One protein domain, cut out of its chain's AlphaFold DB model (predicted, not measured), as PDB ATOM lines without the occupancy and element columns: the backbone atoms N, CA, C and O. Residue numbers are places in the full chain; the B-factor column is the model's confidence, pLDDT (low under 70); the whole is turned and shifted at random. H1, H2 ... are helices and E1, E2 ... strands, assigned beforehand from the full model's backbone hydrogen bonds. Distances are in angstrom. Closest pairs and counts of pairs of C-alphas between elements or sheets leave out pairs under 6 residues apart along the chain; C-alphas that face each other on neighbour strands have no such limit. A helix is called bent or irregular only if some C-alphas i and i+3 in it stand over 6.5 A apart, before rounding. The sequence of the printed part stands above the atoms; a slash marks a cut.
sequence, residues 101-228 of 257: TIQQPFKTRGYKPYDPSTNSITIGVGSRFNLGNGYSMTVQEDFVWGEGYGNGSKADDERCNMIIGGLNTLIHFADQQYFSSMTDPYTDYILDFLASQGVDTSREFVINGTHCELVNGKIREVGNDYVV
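This is residues 101 to 228 of the 257 residues of an uncharacterized protein of [Eubacterium] rectale (UniProt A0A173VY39). Two sheets, a strongly twisted one of five strands and a small one of three, are bridged by the long helix H1, which covers one face of the small sheet and reaches the level of the large one with its last turns. The kinked helix H2 crosses H1 and packs on E8 at one edge of the large sheet. The printed part has 128 residues, with eight named strands and two named helices in the order E1 E2 E3 E4 E5 H1 H2 E6 E7 E8, and its class is mixed, helices and strands. The large sheet runs E1 E2 E6 E7 E8 and is mixed; the small one runs E3 E4 E5 and is antiparallel. The whole is compact, with a radius of gyration of the C-alphas of 13.9 A and spans of 43 by 30 by 26 A.

Find C-alpha 111 at (352.657, 157.985, 154.582), where E1, residues 111 to 115, begins; E2 is residues 120 to 123. In the same sheet are E6, residues 205 to 207, E7, residues 210 to 215 and 15.4 A long, and E8, residues 218 to 221, ending at C-alpha 221 (355.659, 168.868, 137.129). The small sheet holds E3, residues 128 to 132, E4, residues 135 to 139 and 13.8 A long, and E5, residues 144 to 147. From C-alpha 154 at (341.753, 183.532, 163.981), H1 runs 29.9 A to residue 174. H2 is residues 180 to 196, 21.0 A; it is irregular, C-alphas 185 and 188 being 8.4 A apart, with a kink of 87 degrees near residue 187.

In the large sheet, look at the hairpin E1 and E2, with N 112 and O 122 3.0 A apart. E2 and E6 are parallel, with N 121 and O 206 at 2.9 A. E6, E7 and E8 form a meander, each strand the antiparallel neighbour of the one before; N 212 and O 205 are 2.7 A apart, N 213 and O 220 2.9 A. H2 is on this sheet at a height of 7.1 A, over E8 and only just not over E7, on which 2 of its C-alphas fall; its closest C-alphas to E8 are Ser 180 and Arg 220, 5.6 A. H1 touches H2 at a steep tilt of 65 degrees, opposite ways, closest at the C-alphas of Gly 166 and Tyr 186, 4.8 A. H1 stands at the large sheet's level. E3, E4 and E5 form a second meander, with N 129 and O 137 at 2.9 A and N 145 and O 138 at 2.8 A. H1 is on one face of it, two layers of helix and sheet, at a height of 8.9 A over E4, running along the strands at 18 degrees on the local plane. Every O i to N i+4 pair of H1 is within hydrogen-bond range, and 8 of 13 in H2.

The C-alphas of Asn 151 and Asp 225 are the two farthest apart, 44.1 A. The printed part has no cut, and no link between its named elements is long. Look for low confidence at residues 101 to 103 and 149 to 150, under 70; the mean pLDDT of the printed part is 92.4.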
ATOM      1  N   THR A 101     337.018 167.855 137.734       64.06
ATOM      2  CA  THR A 101     336.132 167.244 138.738       64.06
ATOM      3  C   THR A 101     336.821 167.197 140.098       64.06
ATOM      4  O   THR A 101     337.867 166.573 140.269       64.06
ATOM      5  N   ILE A 102     336.198 167.856 141.081       57.88
ATOM      6  CA  ILE A 102     336.741 168.056 142.434       57.88
ATOM      7  C   ILE A 102     336.656 166.789 143.315       57.88
ATOM      8  O   ILE A 102     337.169 166.767 144.423       57.88
ATOM      9  N   GLN A 103     336.049 165.704 142.830       64.81
ATOM     10  CA  GLN A 103     335.687 164.548 143.657       64.81
ATOM     11  C   GLN A 103     336.180 163.237 143.045       64.81
ATOM     12  O   GLN A 103     335.400 162.423 142.553       64.81
ATOM     13  N   GLN A 104     337.494 163.044 143.043       78.56
ATOM     14  CA  GLN A 104     338.092 161.731 142.804       78.56
ATOM     15  C   GLN A 104     338.768 161.307 144.104       78.56
ATOM     16  O   GLN A 104     339.428 162.145 144.704       78.56
ATOM     17  N   PRO A 105     338.679 160.047 144.545       91.00
ATOM     18  CA  PRO A 105     339.504 159.588 145.654       91.00
ATOM     19  C   PRO A 105     340.993 159.772 145.350       91.00
ATOM     20  O   PRO A 105     341.425 159.615 144.198       91.00
ATOM     21  N   PHE A 106     341.787 160.056 146.378       93.38
ATOM     22  CA  PHE A 106     343.239 160.035 146.264       93.38
ATOM     23  C   PHE A 106     343.706 158.619 145.897       93.38
ATOM     24  O   PHE A 106     343.190 157.600 146.387       93.38
ATOM     25  N   LYS A 107     344.702 158.542 145.014       93.75
ATOM     26  CA  LYS A 107     345.322 157.282 144.591       93.75
ATOM     27  C   LYS A 107     346.350 156.824 145.612       93.75
ATOM     28  O   LYS A 107     346.418 155.632 145.913       93.75
ATOM     29  N   THR A 108     347.141 157.754 146.142       96.69
ATOM     30  CA  THR A 108     348.251 157.428 147.038       96.69
ATOM     31  C   THR A 108     347.754 157.049 148.428       96.69
ATOM     32  O   THR A 108     346.884 157.701 149.006       96.69
ATOM     33  N   ARG A 109     348.317 155.972 148.987       96.75
ATOM     34  CA  ARG A 109     347.933 155.399 150.284       96.75
ATOM     35  C   ARG A 109     349.110 155.358 151.240       96.75
ATOM     36  O   ARG A 109     350.221 155.006 150.849       96.75
ATOM     37  N   GLY A 110     348.822 155.645 152.506       93.75
ATOM     38  CA  GLY A 110     349.813 155.683 153.568       93.75
ATOM     39  C   GLY A 110     350.735 156.895 153.487       93.75
ATOM     40  O   GLY A 110     350.612 157.761 152.623       93.75
ATOM     41  N   TYR A 111     351.672 156.927 154.425       95.38
ATOM     42  CA  TYR A 111     352.657 157.985 154.582       95.38
ATOM     43  C   TYR A 111     354.058 157.385 154.485       95.38
ATOM     44  O   TYR A 111     354.333 156.355 155.108       95.38
ATOM     45  N   LYS A 112     354.950 158.043 153.744       96.94
ATOM     46  CA  LYS A 112     356.394 157.819 153.861       96.94
ATOM     47  C   LYS A 112     357.042 159.153 154.210       96.94
ATOM     48  O   LYS A 112     356.816 160.118 153.471       96.94
ATOM     49  N   PRO A 113     357.813 159.214 155.310       95.62
ATOM     50  CA  PRO A 113     358.494 160.436 155.696       95.62
ATOM     51  C   PRO A 113     359.496 160.862 154.632       95.62
ATOM     52  O   PRO A 113     359.898 160.063 153.786       95.62
ATOM     53  N   TYR A 114     359.881 162.131 154.710       97.88
ATOM     54  CA  TYR A 114     360.854 162.722 153.811       97.88
ATOM     55  C   TYR A 114     362.162 161.915 153.746       97.88
ATOM     56  O   TYR A 114     362.749 161.580 154.778       97.88
ATOM     57  N   ASP A 115     362.621 161.642 152.526       98.06
ATOM     58  CA  ASP A 115     363.919 161.050 152.217       98.06
ATOM     59  C   ASP A 115     364.833 162.104 151.559       98.06
ATOM     60  O   ASP A 115     364.610 162.479 150.402       98.06
ATOM     61  N   PRO A 116     365.898 162.568 152.245       97.62
ATOM     62  CA  PRO A 116     366.801 163.585 151.711       97.62
ATOM     63  C   PRO A 116     367.636 163.114 150.516       97.62
ATOM     64  O   PRO A 116     368.055 163.947 149.707       97.62
ATOM     65  N   SER A 117     367.873 161.804 150.380       97.38
ATOM     66  CA  SER A 117     368.693 161.255 149.292       97.38
ATOM     67  C   SER A 117     368.013 161.395 147.931       97.38
ATOM     68  O   SER A 117     368.673 161.635 146.923       97.38
ATOM     69  N   THR A 118     366.685 161.311 147.926       97.50
ATOM     70  CA  THR A 118     365.837 161.418 146.734       97.50
ATOM     71  C   THR A 118     364.991 162.691 146.718       97.50
ATOM     72  O   THR A 118     364.249 162.917 145.769       97.50
ATOM     73  N   ASN A 119     365.109 163.532 147.752       98.38
ATOM     74  CA  ASN A 119     364.276 164.713 147.986       98.38
ATOM     75  C   ASN A 119     362.775 164.412 147.868       98.38
ATOM     76  O   ASN A 119     362.034 165.146 147.211       98.38
ATOM     77  N   SER A 120     362.343 163.290 148.449       98.50
ATOM     78  CA  SER A 120     361.013 162.736 148.207       98.50
ATOM     79  C   SER A 120     360.182 162.594 149.474       98.50
ATOM     80  O   SER A 120     360.710 162.360 150.555       98.50
ATOM     81  N   ILE A 121     358.864 162.720 149.341       98.50
ATOM     82  CA  ILE A 121     357.887 162.461 150.403       98.50
ATOM     83  C   ILE A 121     356.663 161.750 149.816       98.50
ATOM     84  O   ILE A 121     356.311 161.935 148.649       98.50
ATOM     85  N   THR A 122     355.998 160.910 150.609       98.38
ATOM     86  CA  THR A 122     354.706 160.314 150.228       98.38
ATOM     87  C   THR A 122     353.633 160.737 151.213       98.38
ATOM     88  O   THR A 122     353.727 160.433 152.399       98.38
ATOM     89  N   ILE A 123     352.602 161.397 150.699       97.69
ATOM     90  CA  ILE A 123     351.452 161.922 151.423       97.69
ATOM     91  C   ILE A 123     350.201 161.294 150.804       97.69
ATOM     92  O   ILE A 123     349.741 161.710 149.742       97.69
ATOM     93  N   GLY A 124     349.661 160.270 151.454       96.69
ATOM     94  CA  GLY A 124     348.481 159.545 150.986       96.69
ATOM     95  C   GLY A 124     347.414 159.371 152.056       96.69
ATOM     96  O   GLY A 124     347.571 159.810 153.197       96.69
ATOM     97  N   VAL A 125     346.332 158.684 151.698       97.81
ATOM     98  CA  VAL A 125     345.217 158.389 152.613       97.81
ATOM     99  C   VAL A 125     345.715 157.709 153.887       97.81
ATOM    100  O   VAL A 125     346.527 156.780 153.832       97.81
ATOM    101  N   GLY A 126     345.223 158.180 155.031       96.19
ATOM    102  CA  GLY A 126     345.632 157.755 156.369       96.19
ATOM    103  C   GLY A 126     346.817 158.534 156.946       96.19
ATOM    104  O   GLY A 126     347.151 158.334 158.113       96.19
ATOM    105  N   SER A 127     347.449 159.429 156.178       96.44
ATOM    106  CA  SER A 127     348.492 160.318 156.708       96.44
ATOM    107  C   SER A 127     347.896 161.302 157.710       96.44
ATOM    108  O   SER A 127     346.816 161.846 157.478       96.44
ATOM    109  N   ARG A 128     348.623 161.573 158.799       95.19
ATOM    110  CA  ARG A 128     348.238 162.555 159.813       95.19
ATOM    111  C   ARG A 128     349.390 163.505 160.105       95.19
ATOM    112  O   ARG A 128     350.508 163.058 160.345       95.19
ATOM    113  N   PHE A 129     349.095 164.798 160.150       93.50
ATOM    114  CA  PHE A 129     350.080 165.851 160.383       93.50
ATOM    115  C   PHE A 129     349.635 166.758 161.527       93.50
ATOM    116  O   PHE A 129     348.468 167.135 161.619       93.50
ATOM    117  N   ASN A 130     350.573 167.108 162.404       91.06
ATOM    118  CA  ASN A 130     350.358 168.105 163.447       91.06
ATOM    119  C   ASN A 130     350.740 169.482 162.892       91.06
ATOM    120  O   ASN A 130     351.864 169.660 162.431       91.06
ATOM    121  N   LEU A 131     349.808 170.432 162.935       87.25
ATOM    122  CA  LEU A 131     349.998 171.792 162.424       87.25
ATOM    123  C   LEU A 131     350.413 172.786 163.525       87.25
ATOM    124  O   LEU A 131     350.631 173.961 163.238       87.25
ATOM    125  N   GLY A 132     350.554 172.319 164.770       85.88
ATOM    126  CA  GLY A 132     350.820 173.154 165.939       85.88
ATOM    127  C   GLY A 132     349.547 173.777 166.515       85.88
ATOM    128  O   GLY A 132     348.461 173.633 165.964       85.88
ATOM    129  N   ASN A 133     349.662 174.443 167.669       84.31
ATOM    130  CA  ASN A 133     348.568 175.190 168.320       84.31
ATOM    131  C   ASN A 133     347.257 174.399 168.540       84.31
ATOM    132  O   ASN A 133     346.183 174.980 168.668       84.31
ATOM    133  N   GLY A 134     347.341 173.067 168.624       85.56
ATOM    134  CA  GLY A 134     346.182 172.184 168.790       85.56
ATOM    135  C   GLY A 134     345.473 171.799 167.486       85.56
ATOM    136  O   GLY A 134     344.496 171.058 167.549       85.56
ATOM    137  N   TYR A 135     345.968 172.243 166.327       89.25
ATOM    138  CA  TYR A 135     345.468 171.828 165.018       89.25
ATOM    139  C   TYR A 135     346.213 170.594 164.513       89.25
ATOM    140  O   TYR A 135     347.437 170.472 164.614       89.25
ATOM    141  N   SER A 136     345.474 169.684 163.899       91.69
ATOM    142  CA  SER A 136     346.040 168.595 163.111       91.69
ATOM    143  C   SER A 136     345.193 168.358 161.873       91.69
ATOM    144  O   SER A 136     344.093 168.890 161.756       91.69
ATOM    145  N   MET A 137     345.704 167.575 160.938       93.50
ATOM    146  CA  MET A 137     344.950 167.173 159.760       93.50
ATOM    147  C   MET A 137     345.168 165.701 159.457       93.50
ATOM    148  O   MET A 137     346.254 165.169 159.702       93.50
ATOM    149  N   THR A 138     344.143 165.077 158.892       96.06
ATOM    150  CA  THR A 138     344.148 163.683 158.458       96.06
ATOM    151  C   THR A 138     343.733 163.620 156.993       96.06
ATOM    152  O   THR A 138     342.698 164.161 156.607       96.06
ATOM    153  N   VAL A 139     344.530 162.951 156.167       96.88
ATOM    154  CA  VAL A 139     344.199 162.701 154.761       96.88
ATOM    155  C   VAL A 139     343.181 161.562 154.703       96.88
ATOM    156  O   VAL A 139     343.507 160.424 155.050       96.88
ATOM    157  N   GLN A 140     341.952 161.870 154.298       96.00
ATOM    158  CA  GLN A 140     340.862 160.910 154.117       96.00
ATOM    159  C   GLN A 140     340.843 160.390 152.675       96.00
ATOM    160  O   GLN A 140     341.771 160.640 151.914       96.00
ATOM    161  N   GLU A 141     339.821 159.619 152.309       94.56
ATOM    162  CA  GLU A 141     339.707 158.979 150.992       94.56
ATOM    163  C   GLU A 141     339.747 159.961 149.815       94.56
ATOM    164  O   GLU A 141     340.427 159.708 148.824       94.56
ATOM    165  N   ASP A 142     339.027 161.071 149.926       91.00
ATOM    166  CA  ASP A 142     338.781 162.038 148.852       91.00
ATOM    167  C   ASP A 142     338.852 163.501 149.326       91.00
ATOM    168  O   ASP A 142     338.501 164.413 148.580       91.00
ATOM    169  N   PHE A 143     339.305 163.740 150.561       92.56
ATOM    170  CA  PHE A 143     339.546 165.081 151.095       92.56
ATOM    171  C   PHE A 143     340.587 165.076 152.219       92.56
ATOM    172  O   PHE A 143     340.919 164.041 152.799       92.56
ATOM    173  N   VAL A 144     341.083 166.259 152.577       94.62
ATOM    174  CA  VAL A 144     341.888 166.467 153.788       94.62
ATOM    175  C   VAL A 144     340.983 166.999 154.898       94.62
ATOM    176  O   VAL A 144     340.317 168.018 154.735       94.62
ATOM    177  N   TRP A 145     340.937 166.298 156.029       94.06
ATOM    178  CA  TRP A 145     340.131 166.670 157.190       94.06
ATOM    179  C   TRP A 145     340.964 167.440 158.211       94.06
ATOM    180  O   TRP A 145     341.997 166.942 158.655       94.06
ATOM    181  N   GLY A 146     340.502 168.622 158.617       90.56
ATOM    182  CA  GLY A 146     341.054 169.352 159.759       90.56
ATOM    183  C   GLY A 146     340.488 168.835 161.081       90.56
ATOM    184  O   GLY A 146     339.278 168.690 161.232       90.56
ATOM    185  N   GLU A 147     341.354 168.579 162.055       84.19
ATOM    186  CA  GLU A 147     340.999 168.120 163.397       84.19
ATOM    187  C   GLU A 147     341.462 169.111 164.471       84.19
ATOM    188  O   GLU A 147     342.608 169.571 164.459       84.19
ATOM    189  N   GLY A 148     340.589 169.339 165.456       72.38
ATOM    190  CA  GLY A 148     340.851 170.148 166.647       72.38
ATOM    191  C   GLY A 148     340.057 171.457 166.675       72.38
ATOM    192  O   GLY A 148     339.852 172.098 165.650       72.38
ATOM    193  N   TYR A 149     339.626 171.862 167.871       62.94
ATOM    194  CA  TYR A 149     339.329 173.263 168.167       62.94
ATOM    195  C   TYR A 149     340.672 173.842 168.582       62.94
ATOM    196  O   TYR A 149     341.106 173.608 169.711       62.94
ATOM    197  N   GLY A 150     341.414 174.425 167.644       63.09
ATOM    198  CA  GLY A 150     342.740 174.923 167.978       63.09
ATOM    199  C   GLY A 150     342.685 175.913 169.137       63.09
ATOM    200  O   GLY A 150     341.678 176.572 169.384       63.09
ATOM    201  N   ASN A 151     343.791 176.012 169.862       75.25
ATOM    202  CA  ASN A 151     343.962 177.010 170.918       75.25
ATOM    203  C   ASN A 151     344.623 178.286 170.361       75.25
ATOM    204  O   ASN A 151     345.197 179.066 171.122       75.25
ATOM    205  N   GLY A 152     344.627 178.438 169.032       74.62
ATOM    206  CA  GLY A 152     345.281 179.514 168.299       74.62
ATOM    207  C   GLY A 152     344.395 180.742 168.090       74.62
ATOM    208  O   GLY A 152     343.300 180.873 168.630       74.62
ATOM    209  N   SER A 153     344.916 181.677 167.303       85.25
ATOM    210  CA  SER A 153     344.223 182.879 166.852       85.25
ATOM    211  C   SER A 153     343.351 182.611 165.621       85.25
ATOM    212  O   SER A 153     343.516 181.615 164.924       85.25
ATOM    213  N   LYS A 154     342.492 183.571 165.257       87.44
ATOM    214  CA  LYS A 154     341.753 183.532 163.981       87.44
ATOM    215  C   LYS A 154     342.682 183.392 162.760       87.44
ATOM    216  O   LYS A 154     342.318 182.765 161.772       87.44
ATOM    217  N   ALA A 155     343.886 183.965 162.824       86.94
ATOM    218  CA  ALA A 155     344.875 183.817 161.760       86.94
ATOM    219  C   ALA A 155     345.411 182.375 161.673       86.94
ATOM    220  O   ALA A 155     345.691 181.896 160.576       86.94
ATOM    221  N   ASP A 156     345.509 181.668 162.804       86.75
ATOM    222  CA  ASP A 156     345.860 180.245 162.826       86.75
ATOM    223  C   ASP A 156     344.740 179.384 162.220       86.75
ATOM    224  O   ASP A 156     345.035 178.478 161.442       86.75
ATOM    225  N   ASP A 157     343.468 179.707 162.494       87.56
ATOM    226  CA  ASP A 157     342.315 179.051 161.854       87.56
ATOM    227  C   ASP A 157     342.342 179.226 160.327       87.56
ATOM    228  O   ASP A 157     342.198 178.263 159.570       87.56
ATOM    229  N   GLU A 158     342.540 180.463 159.857       89.38
ATOM    230  CA  GLU A 158     342.616 180.783 158.428       89.38
ATOM    231  C   GLU A 158     343.798 180.061 157.767       89.38
ATOM    232  O   GLU A 158     343.624 179.408 156.737       89.38
ATOM    233  N   ARG A 159     344.980 180.079 158.395       89.56
ATOM    234  CA  ARG A 159     346.158 179.345 157.916       89.56
ATOM    235  C   ARG A 159     345.902 177.839 157.844       89.56
ATOM    236  O   ARG A 159     346.278 177.214 156.856       89.56
ATOM    237  N   CYS A 160     345.261 177.257 158.856       90.31
ATOM    238  CA  CYS A 160     344.912 175.838 158.881       90.31
ATOM    239  C   CYS A 160     344.008 175.469 157.696       90.31
ATOM    240  O   CYS A 160     344.315 174.540 156.948       90.31
ATOM    241  N   ASN A 161     342.954 176.253 157.454       91.38
ATOM    242  CA  ASN A 161     342.052 176.044 156.319       91.38
ATOM    243  C   ASN A 161     342.774 176.152 154.968       91.38
ATOM    244  O   ASN A 161     342.525 175.345 154.070       91.38
ATOM    245  N   MET A 162     343.703 177.102 154.829       95.31
ATOM    246  CA  MET A 162     344.494 177.251 153.607       95.31
ATOM    247  C   MET A 162     345.464 176.087 153.387       95.31
ATOM    248  O   MET A 162     345.614 175.634 152.254       95.31
ATOM    249  N   ILE A 163     346.073 175.548 154.448       94.88
ATOM    250  CA  ILE A 163     346.908 174.340 154.357       94.88
ATOM    251  C   ILE A 163     346.061 173.124 153.976       94.88
ATOM    252  O   ILE A 163     346.485 172.342 153.133       94.88
ATOM    253  N   ILE A 164     344.859 172.970 154.539       94.19
ATOM    254  CA  ILE A 164     343.939 171.875 154.194       94.19
ATOM    255  C   ILE A 164     343.572 171.927 152.704       94.19
ATOM    256  O   ILE A 164     343.712 170.925 152.000       94.19
ATOM    257  N   GLY A 165     343.157 173.099 152.209       94.44
ATOM    258  CA  GLY A 165     342.866 173.308 150.788       94.44
ATOM    259  C   GLY A 165     344.091 173.056 149.905       94.44
ATOM    260  O   GLY A 165     344.010 172.325 148.916       94.44
ATOM    261  N   GLY A 166     345.249 173.579 150.313       95.94
ATOM    262  CA  GLY A 166     346.519 173.377 149.628       95.94
ATOM    263  C   GLY A 166     346.906 171.907 149.530       95.94
ATOM    264  O   GLY A 166     347.166 171.420 148.434       95.94
ATOM    265  N   LEU A 167     346.859 171.169 150.637       95.88
ATOM    266  CA  LEU A 167     347.213 169.755 150.668       95.88
ATOM    267  C   LEU A 167     346.254 168.908 149.825       95.88
ATOM    268  O   LEU A 167     346.703 168.012 149.116       95.88
ATOM    269  N   ASN A 168     344.959 169.233 149.828       94.75
ATOM    270  CA  ASN A 168     343.985 168.586 148.951       94.75
ATOM    271  C   ASN A 168     344.372 168.737 147.470       94.75
ATOM    272  O   ASN A 168     344.415 167.757 146.726       94.75
ATOM    273  N   THR A 169     344.704 169.961 147.043       94.44
ATOM    274  CA  THR A 169     345.135 170.216 145.657       94.44
ATOM    275  C   THR A 169     346.487 169.584 145.335       94.44
ATOM    276  O   THR A 169     346.662 169.053 144.239       94.44
ATOM    277  N   LEU A 170     347.416 169.586 146.293       96.50
ATOM    278  CA  LEU A 170     348.754 169.027 146.145       96.50
ATOM    279  C   LEU A 170     348.714 167.516 145.939       96.50
ATOM    280  O   LEU A 170     349.393 167.020 145.048       96.50
ATOM    281  N   ILE A 171     347.914 166.792 146.729       96.25
ATOM    282  CA  ILE A 171     347.801 165.334 146.607       96.25
ATOM    283  C   ILE A 171     347.181 164.970 145.258       96.25
ATOM    284  O   ILE A 171     347.730 164.125 144.562       96.25
ATOM    285  N   HIS A 172     346.105 165.639 144.823       93.94
ATOM    286  CA  HIS A 172     345.544 165.390 143.489       93.94
ATOM    287  C   HIS A 172     346.524 165.699 142.358       93.94
ATOM    288  O   HIS A 172     346.582 164.963 141.372       93.94
ATOM    289  N   PHE A 173     347.286 166.786 142.468       94.19
ATOM    290  CA  PHE A 173     348.329 167.104 141.499       94.19
ATOM    291  C   PHE A 173     349.396 165.999 141.471       94.19
ATOM    292  O   PHE A 173     349.663 165.426 140.416       94.19
ATOM    293  N   ALA A 174     349.932 165.636 142.636       95.75
ATOM    294  CA  ALA A 174     350.967 164.620 142.782       95.75
ATOM    295  C   ALA A 174     350.492 163.215 142.364       95.75
ATOM    296  O   ALA A 174     351.278 162.418 141.858       95.75
ATOM    297  N   ASP A 175     349.196 162.930 142.492       94.06
ATOM    298  CA  ASP A 175     348.550 161.700 142.027       94.06
ATOM    299  C   ASP A 175     348.203 161.733 140.524       94.06
ATOM    300  O   ASP A 175     347.537 160.821 140.007       94.06
ATOM    301  N   GLN A 176     348.637 162.768 139.797       92.19
ATOM    302  CA  GLN A 176     348.380 162.958 138.367       92.19
ATOM    303  C   GLN A 176     346.874 163.009 138.054       92.19
ATOM    304  O   GLN A 176     346.394 162.405 137.089       92.19
ATOM    305  N   GLN A 177     346.101 163.654 138.931       89.44
ATOM    306  CA  GLN A 177     344.655 163.859 138.796       89.44
ATOM    307  C   GLN A 177     344.315 165.313 138.464       89.44
ATOM    308  O   GLN A 177     343.338 165.546 137.758       89.44
ATOM    309  N   TYR A 178     345.114 166.277 138.936       89.44
ATOM    310  CA  TYR A 178     344.904 167.712 138.715       89.44
ATOM    311  C   TYR A 178     346.006 168.363 137.890       89.44
ATOM    312  O   TYR A 178     347.167 167.966 137.936       89.44
ATOM    313  N   PHE A 179     345.627 169.441 137.202       90.69
ATOM    314  CA  PHE A 179     346.576 170.403 136.656       90.69
ATOM    315  C   PHE A 179     347.386 171.038 137.785       90.69
ATOM    316  O   PHE A 179     346.843 171.350 138.847       90.69
ATOM    317  N   SER A 180     348.659 171.323 137.524       92.12
ATOM    318  CA  SER A 180     349.520 172.022 138.487       92.12
ATOM    319  C   SER A 180     348.943 173.376 138.913       92.12
ATOM    320  O   SER A 180     349.031 173.741 140.082       92.12
ATOM    321  N   SER A 181     348.240 174.073 138.011       92.38
ATOM    322  CA  SER A 181     347.611 175.372 138.294       92.38
ATOM    323  C   SER A 181     346.531 175.327 139.377       92.38
ATOM    324  O   SER A 181     346.151 176.369 139.900       92.38
ATOM    325  N   MET A 182     346.023 174.142 139.728       92.12
ATOM    326  CA  MET A 182     345.080 173.987 140.839       92.12
ATOM    327  C   MET A 182     345.745 174.254 142.198       92.12
ATOM    328  O   MET A 182     345.045 174.543 143.162       92.12
ATOM    329  N   THR A 183     347.079 174.187 142.266       94.50
ATOM    330  CA  THR A 183     347.865 174.498 143.471       94.50
ATOM    331  C   THR A 183     348.163 175.994 143.621       94.50
ATOM    332  O   THR A 183     348.468 176.448 144.726       94.50
ATOM    333  N   ASP A 184     348.027 176.783 142.545       95.69
ATOM    334  CA  ASP A 184     348.396 178.205 142.506       95.69
ATOM    335  C   ASP A 184     347.773 179.028 143.657       95.69
ATOM    336  O   ASP A 184     348.510 179.780 144.296       95.69
ATOM    337  N   PRO A 185     346.472 178.886 144.004       96.00
ATOM    338  CA  PRO A 185     345.866 179.678 145.081       96.00
ATOM    339  C   PRO A 185     346.437 179.405 146.480       96.00
ATOM    340  O   PRO A 185     346.224 180.202 147.392       96.00
ATOM    341  N   TYR A 186     347.127 178.278 146.661       97.19
ATOM    342  CA  TYR A 186     347.606 177.796 147.955       97.19
ATOM    343  C   TYR A 186     349.129 177.670 148.016       97.19
ATOM    344  O   TYR A 186     349.641 177.102 148.979       97.19
ATOM    345  N   THR A 187     349.856 178.150 147.000       97.44
ATOM    346  CA  THR A 187     351.274 177.807 146.819       97.44
ATOM    347  C   THR A 187     352.116 178.132 148.050       97.44
ATOM    348  O   THR A 187     352.818 177.247 148.529       97.44
ATOM    349  N   ASP A 188     351.975 179.319 148.639       97.25
ATOM    350  CA  ASP A 188     352.745 179.695 149.834       97.25
ATOM    351  C   ASP A 188     352.489 178.741 151.015       97.25
ATOM    352  O   ASP A 188     353.424 178.282 151.666       97.25
ATOM    353  N   TYR A 189     351.232 178.350 151.244       97.25
ATOM    354  CA  TYR A 189     350.856 177.418 152.315       97.25
ATOM    355  C   TYR A 189     351.351 175.994 152.060       97.25
ATOM    356  O   TYR A 189     351.713 175.278 152.996       97.25
ATOM    357  N   ILE A 190     351.372 175.576 150.793       98.06
ATOM    358  CA  ILE A 190     351.941 174.294 150.385       98.06
ATOM    359  C   ILE A 190     353.452 174.295 150.621       98.06
ATOM    360  O   ILE A 190     353.973 173.336 151.185       98.06
ATOM    361  N   LEU A 191     354.156 175.352 150.212       98.00
ATOM    362  CA  LEU A 191     355.605 175.463 150.379       98.00
ATOM    363  C   LEU A 191     355.995 175.504 151.860       98.00
ATOM    364  O   LEU A 191     356.905 174.780 152.259       98.00
ATOM    365  N   ASP A 192     355.259 176.252 152.683       95.94
ATOM    366  CA  ASP A 192     355.392 176.246 154.144       95.94
ATOM    367  C   ASP A 192     355.242 174.834 154.724       95.94
ATOM    368  O   ASP A 192     356.038 174.393 155.560       95.94
ATOM    369  N   PHE A 193     354.208 174.109 154.288       96.44
ATOM    370  CA  PHE A 193     353.978 172.740 154.728       96.44
ATOM    371  C   PHE A 193     355.131 171.822 154.299       96.44
ATOM    372  O   PHE A 193     355.692 171.128 155.144       96.44
ATOM    373  N   LEU A 194     355.538 171.848 153.031       97.56
ATOM    374  CA  LEU A 194     356.636 171.030 152.507       97.56
ATOM    375  C   LEU A 194     357.955 171.307 153.242       97.56
ATOM    376  O   LEU A 194     358.623 170.362 153.670       97.56
ATOM    377  N   ALA A 195     358.274 172.579 153.488       96.94
ATOM    378  CA  ALA A 195     359.437 172.984 154.271       96.94
ATOM    379  C   ALA A 195     359.373 172.441 155.707       96.94
ATOM    380  O   ALA A 195     360.368 171.933 156.222       96.94
ATOM    381  N   SER A 196     358.191 172.456 156.341       95.19
ATOM    382  CA  SER A 196     357.999 171.867 157.677       95.19
ATOM    383  C   SER A 196     358.214 170.347 157.709       95.19
ATOM    384  O   SER A 196     358.540 169.800 158.761       95.19
ATOM    385  N   GLN A 197     358.053 169.666 156.569       96.19
ATOM    386  CA  GLN A 197     358.349 168.239 156.417       96.19
ATOM    387  C   GLN A 197     359.808 167.970 156.000       96.19
ATOM    388  O   GLN A 197     360.207 166.811 155.903       96.19
ATOM    389  N   GLY A 198     360.609 169.017 155.779       97.00
ATOM    390  CA  GLY A 198     362.019 168.927 155.391       97.00
ATOM    391  C   GLY A 198     362.278 168.874 153.884       97.00
ATOM    392  O   GLY A 198     363.428 168.706 153.489       97.00
ATOM    393  N   VAL A 199     361.251 169.026 153.041       98.25
ATOM    394  CA  VAL A 199     361.403 169.002 151.579       98.25
ATOM    395  C   VAL A 199     362.128 170.261 151.101       98.25
ATOM    396  O   VAL A 199     361.725 171.380 151.419       98.25
ATOM    397  N   ASP A 200     363.176 170.079 150.299       97.81
ATOM    398  CA  ASP A 200     363.943 171.169 149.698       97.81
ATOM    399  C   ASP A 200     363.344 171.549 148.339       97.81
ATOM    400  O   ASP A 200     363.581 170.879 147.335       97.81
ATOM    401  N   THR A 201     362.556 172.623 148.311       97.94
ATOM    402  CA  THR A 201     361.862 173.111 147.108       97.94
ATOM    403  C   THR A 201     362.716 174.033 146.231       97.94
ATOM    404  O   THR A 201     362.234 174.520 145.209       97.94
ATOM    405  N   SER A 202     363.983 174.278 146.600       97.25
ATOM    406  CA  SER A 202     364.925 175.081 145.800       97.25
ATOM    407  C   SER A 202     365.528 174.318 144.614       97.25
ATOM    408  O   SER A 202     366.139 174.910 143.723       97.25
ATOM    409  N   ARG A 203     365.338 172.999 144.597       97.19
ATOM    410  CA  ARG A 203     365.728 172.062 143.542       97.19
ATOM    411  C   ARG A 203     364.560 171.128 143.252       97.19
ATOM    412  O   ARG A 203     363.545 171.188 143.935       97.19
ATOM    413  N   GLU A 204     364.717 170.239 142.279       98.44
ATOM    414  CA  GLU A 204     363.733 169.190 142.008       98.44
ATOM    415  C   GLU A 204     363.408 168.365 143.268       98.44
ATOM    416  O   GLU A 204     364.309 167.924 143.993       98.44
ATOM    417  N   PHE A 205     362.117 168.155 143.522       98.62
ATOM    418  CA  PHE A 205     361.585 167.383 144.647       98.62
ATOM    419  C   PHE A 205     360.498 166.420 144.174       98.62
ATOM    420  O   PHE A 205     359.884 166.629 143.132       98.62
ATOM    421  N   VAL A 206     360.239 165.355 144.930       98.69
ATOM    422  CA  VAL A 206     359.285 164.313 144.526       98.69
ATOM    423  C   VAL A 206     358.163 164.184 145.547       98.69
ATOM    424  O   VAL A 206     358.403 163.940 146.729       98.69
ATOM    425  N   ILE A 207     356.919 164.286 145.089       98.50
ATOM    426  CA  ILE A 207     355.730 164.081 145.924       98.50
ATOM    427  C   ILE A 207     354.916 162.958 145.303       98.50
ATOM    428  O   ILE A 207     354.559 163.028 144.131       98.50
ATOM    429  N   ASN A 208     354.647 161.900 146.070       97.69
ATOM    430  CA  ASN A 208     353.881 160.727 145.617       97.69
ATOM    431  C   ASN A 208     354.404 160.104 144.302       97.69
ATOM    432  O   ASN A 208     353.656 159.479 143.556       97.69
ATOM    433  N   GLY A 209     355.700 160.262 144.016       97.19
ATOM    434  CA  GLY A 209     356.333 159.800 142.776       97.19
ATOM    435  C   GLY A 209     356.277 160.790 141.605       97.19
ATOM    436  O   GLY A 209     356.933 160.542 140.599       97.19
ATOM    437  N   THR A 210     355.562 161.913 141.722       97.88
ATOM    438  CA  THR A 210     355.600 163.000 140.734       97.88
ATOM    439  C   THR A 210     356.801 163.904 141.000       97.88
ATOM    440  O   THR A 210     356.948 164.450 142.097       97.88
ATOM    441  N   HIS A 211     357.652 164.066 139.986       98.25
ATOM    442  CA  HIS A 211     358.793 164.976 140.008       98.25
ATOM    443  C   HIS A 211     358.307 166.412 139.825       98.25
ATOM    444  O   HIS A 211     357.577 166.719 138.883       98.25
ATOM    445  N   CYS A 212     358.698 167.278 140.749       98.38
ATOM    446  CA  CYS A 212     358.198 168.633 140.877       98.38
ATOM    447  C   CYS A 212     359.345 169.642 140.885       98.38
ATOM    448  O   CYS A 212     360.427 169.379 141.407       98.38
ATOM    449  N   GLU A 213     359.068 170.832 140.369       97.94
ATOM    450  CA  GLU A 213     359.969 171.980 140.414       97.94
ATOM    451  C   GLU A 213     359.202 173.269 140.715       97.94
ATOM    452  O   GLU A 213     357.982 173.352 140.538       97.94
ATOM    453  N   LEU A 214     359.925 174.287 141.183       97.50
ATOM    454  CA  LEU A 214     359.375 175.614 141.417       97.50
ATOM    455  C   LEU A 214     359.756 176.545 140.262       97.50
ATOM    456  O   LEU A 214     360.899 176.984 140.155       97.50
ATOM    457  N   VAL A 215     358.784 176.897 139.422       95.62
ATOM    458  CA  VAL A 215     358.986 177.785 138.267       95.62
ATOM    459  C   VAL A 215     358.160 179.044 138.462       95.62
ATOM    460  O   VAL A 215     356.932 178.989 138.534       95.62
ATOM    461  N   ASN A 216     358.830 180.197 138.547       94.25
ATOM    462  CA  ASN A 216     358.195 181.499 138.798       94.25
ATOM    463  C   ASN A 216     357.287 181.492 140.043       94.25
ATOM    464  O   ASN A 216     356.181 182.032 140.017       94.25
ATOM    465  N   GLY A 217     357.743 180.836 141.115       95.00
ATOM    466  CA  GLY A 217     357.001 180.724 142.372       95.00
ATOM    467  C   GLY A 217     355.786 179.798 142.312       95.00
ATOM    468  O   GLY A 217     354.953 179.872 143.201       95.00
ATOM    469  N   LYS A 218     355.661 178.945 141.285       96.50
ATOM    470  CA  LYS A 218     354.566 177.975 141.137       96.50
ATOM    471  C   LYS A 218     355.102 176.557 141.072       96.50
ATOM    472  O   LYS A 218     356.117 176.313 140.421       96.50
ATOM    473  N   ILE A 219     354.398 175.631 141.713       97.25
ATOM    474  CA  ILE A 219     354.738 174.209 141.674       97.25
ATOM    475  C   ILE A 219     354.348 173.666 140.302       97.25
ATOM    476  O   ILE A 219     353.209 173.822 139.862       97.25
ATOM    477  N   ARG A 220     355.299 173.041 139.613       96.62
ATOM    478  CA  ARG A 220     355.117 172.413 138.303       96.62
ATOM    479  C   ARG A 220     355.606 170.981 138.339       96.62
ATOM    480  O   ARG A 220     356.413 170.620 139.184       96.62
ATOM    481  N   GLU A 221     355.095 170.180 137.417       96.62
ATOM    482  CA  GLU A 221     355.659 168.868 137.129       96.62
ATOM    483  C   GLU A 221     356.855 169.046 136.194       96.62
ATOM    484  O   GLU A 221     356.745 169.743 135.184       96.62
ATOM    485  N   VAL A 222     357.981 168.420 136.532       96.31
ATOM    486  CA  VAL A 222     359.220 168.521 135.753       96.31
ATOM    487  C   VAL A 222     359.002 167.981 134.343       96.31
ATOM    488  O   VAL A 222     358.526 166.860 134.162       96.31
ATOM    489  N   GLY A 223     359.377 168.778 133.341       90.50
ATOM    490  CA  GLY A 223     359.296 168.391 131.929       90.50
ATOM    491  C   GLY A 223     357.870 168.285 131.380       90.50
ATOM    492  O   GLY A 223     357.676 167.755 130.286       90.50
ATOM    493  N   ASN A 224     356.865 168.767 132.116       90.50
ATOM    494  CA  ASN A 224     355.505 168.839 131.607       90.50
ATOM    495  C   ASN A 224     355.277 170.175 130.887       90.50
ATOM    496  O   ASN A 224     354.868 171.170 131.486       90.50
ATOM    497  N   ASP A 225     355.497 170.168 129.575       85.44
ATOM    498  CA  ASP A 225     355.205 171.304 128.691       85.44
ATOM    499  C   ASP A 225     353.697 171.501 128.430       85.44
ATOM    500  O   ASP A 225     353.274 172.401 127.698       85.44
ATOM    501  N   TYR A 226     352.860 170.653 129.031       83.88
ATOM    502  CA  TYR A 226     351.415 170.655 128.888       83.88
ATOM    503  C   TYR A 226     350.747 171.075 130.197       83.88
ATOM    504  O   TYR A 226     351.254 170.916 131.301       83.88
ATOM    505  N   VAL A 227     349.530 171.601 130.091       82.44
ATOM    506  CA  VAL A 227     348.722 171.928 131.282       82.44
ATOM    507  C   VAL A 227     348.127 170.659 131.916       82.44
ATOM    508  O   VAL A 227     347.753 170.656 133.086       82.44
ATOM    509  N   VAL A 228     348.041 169.576 131.141       89.06
ATOM    510  CA  VAL A 228     347.401 168.303 131.500       89.06
ATOM    511  C   VAL A 228     348.393 167.394 132.237       89.06
ATOM    512  O   VAL A 228     349.567 167.402 131.870       89.06
TER     513      VAL A 228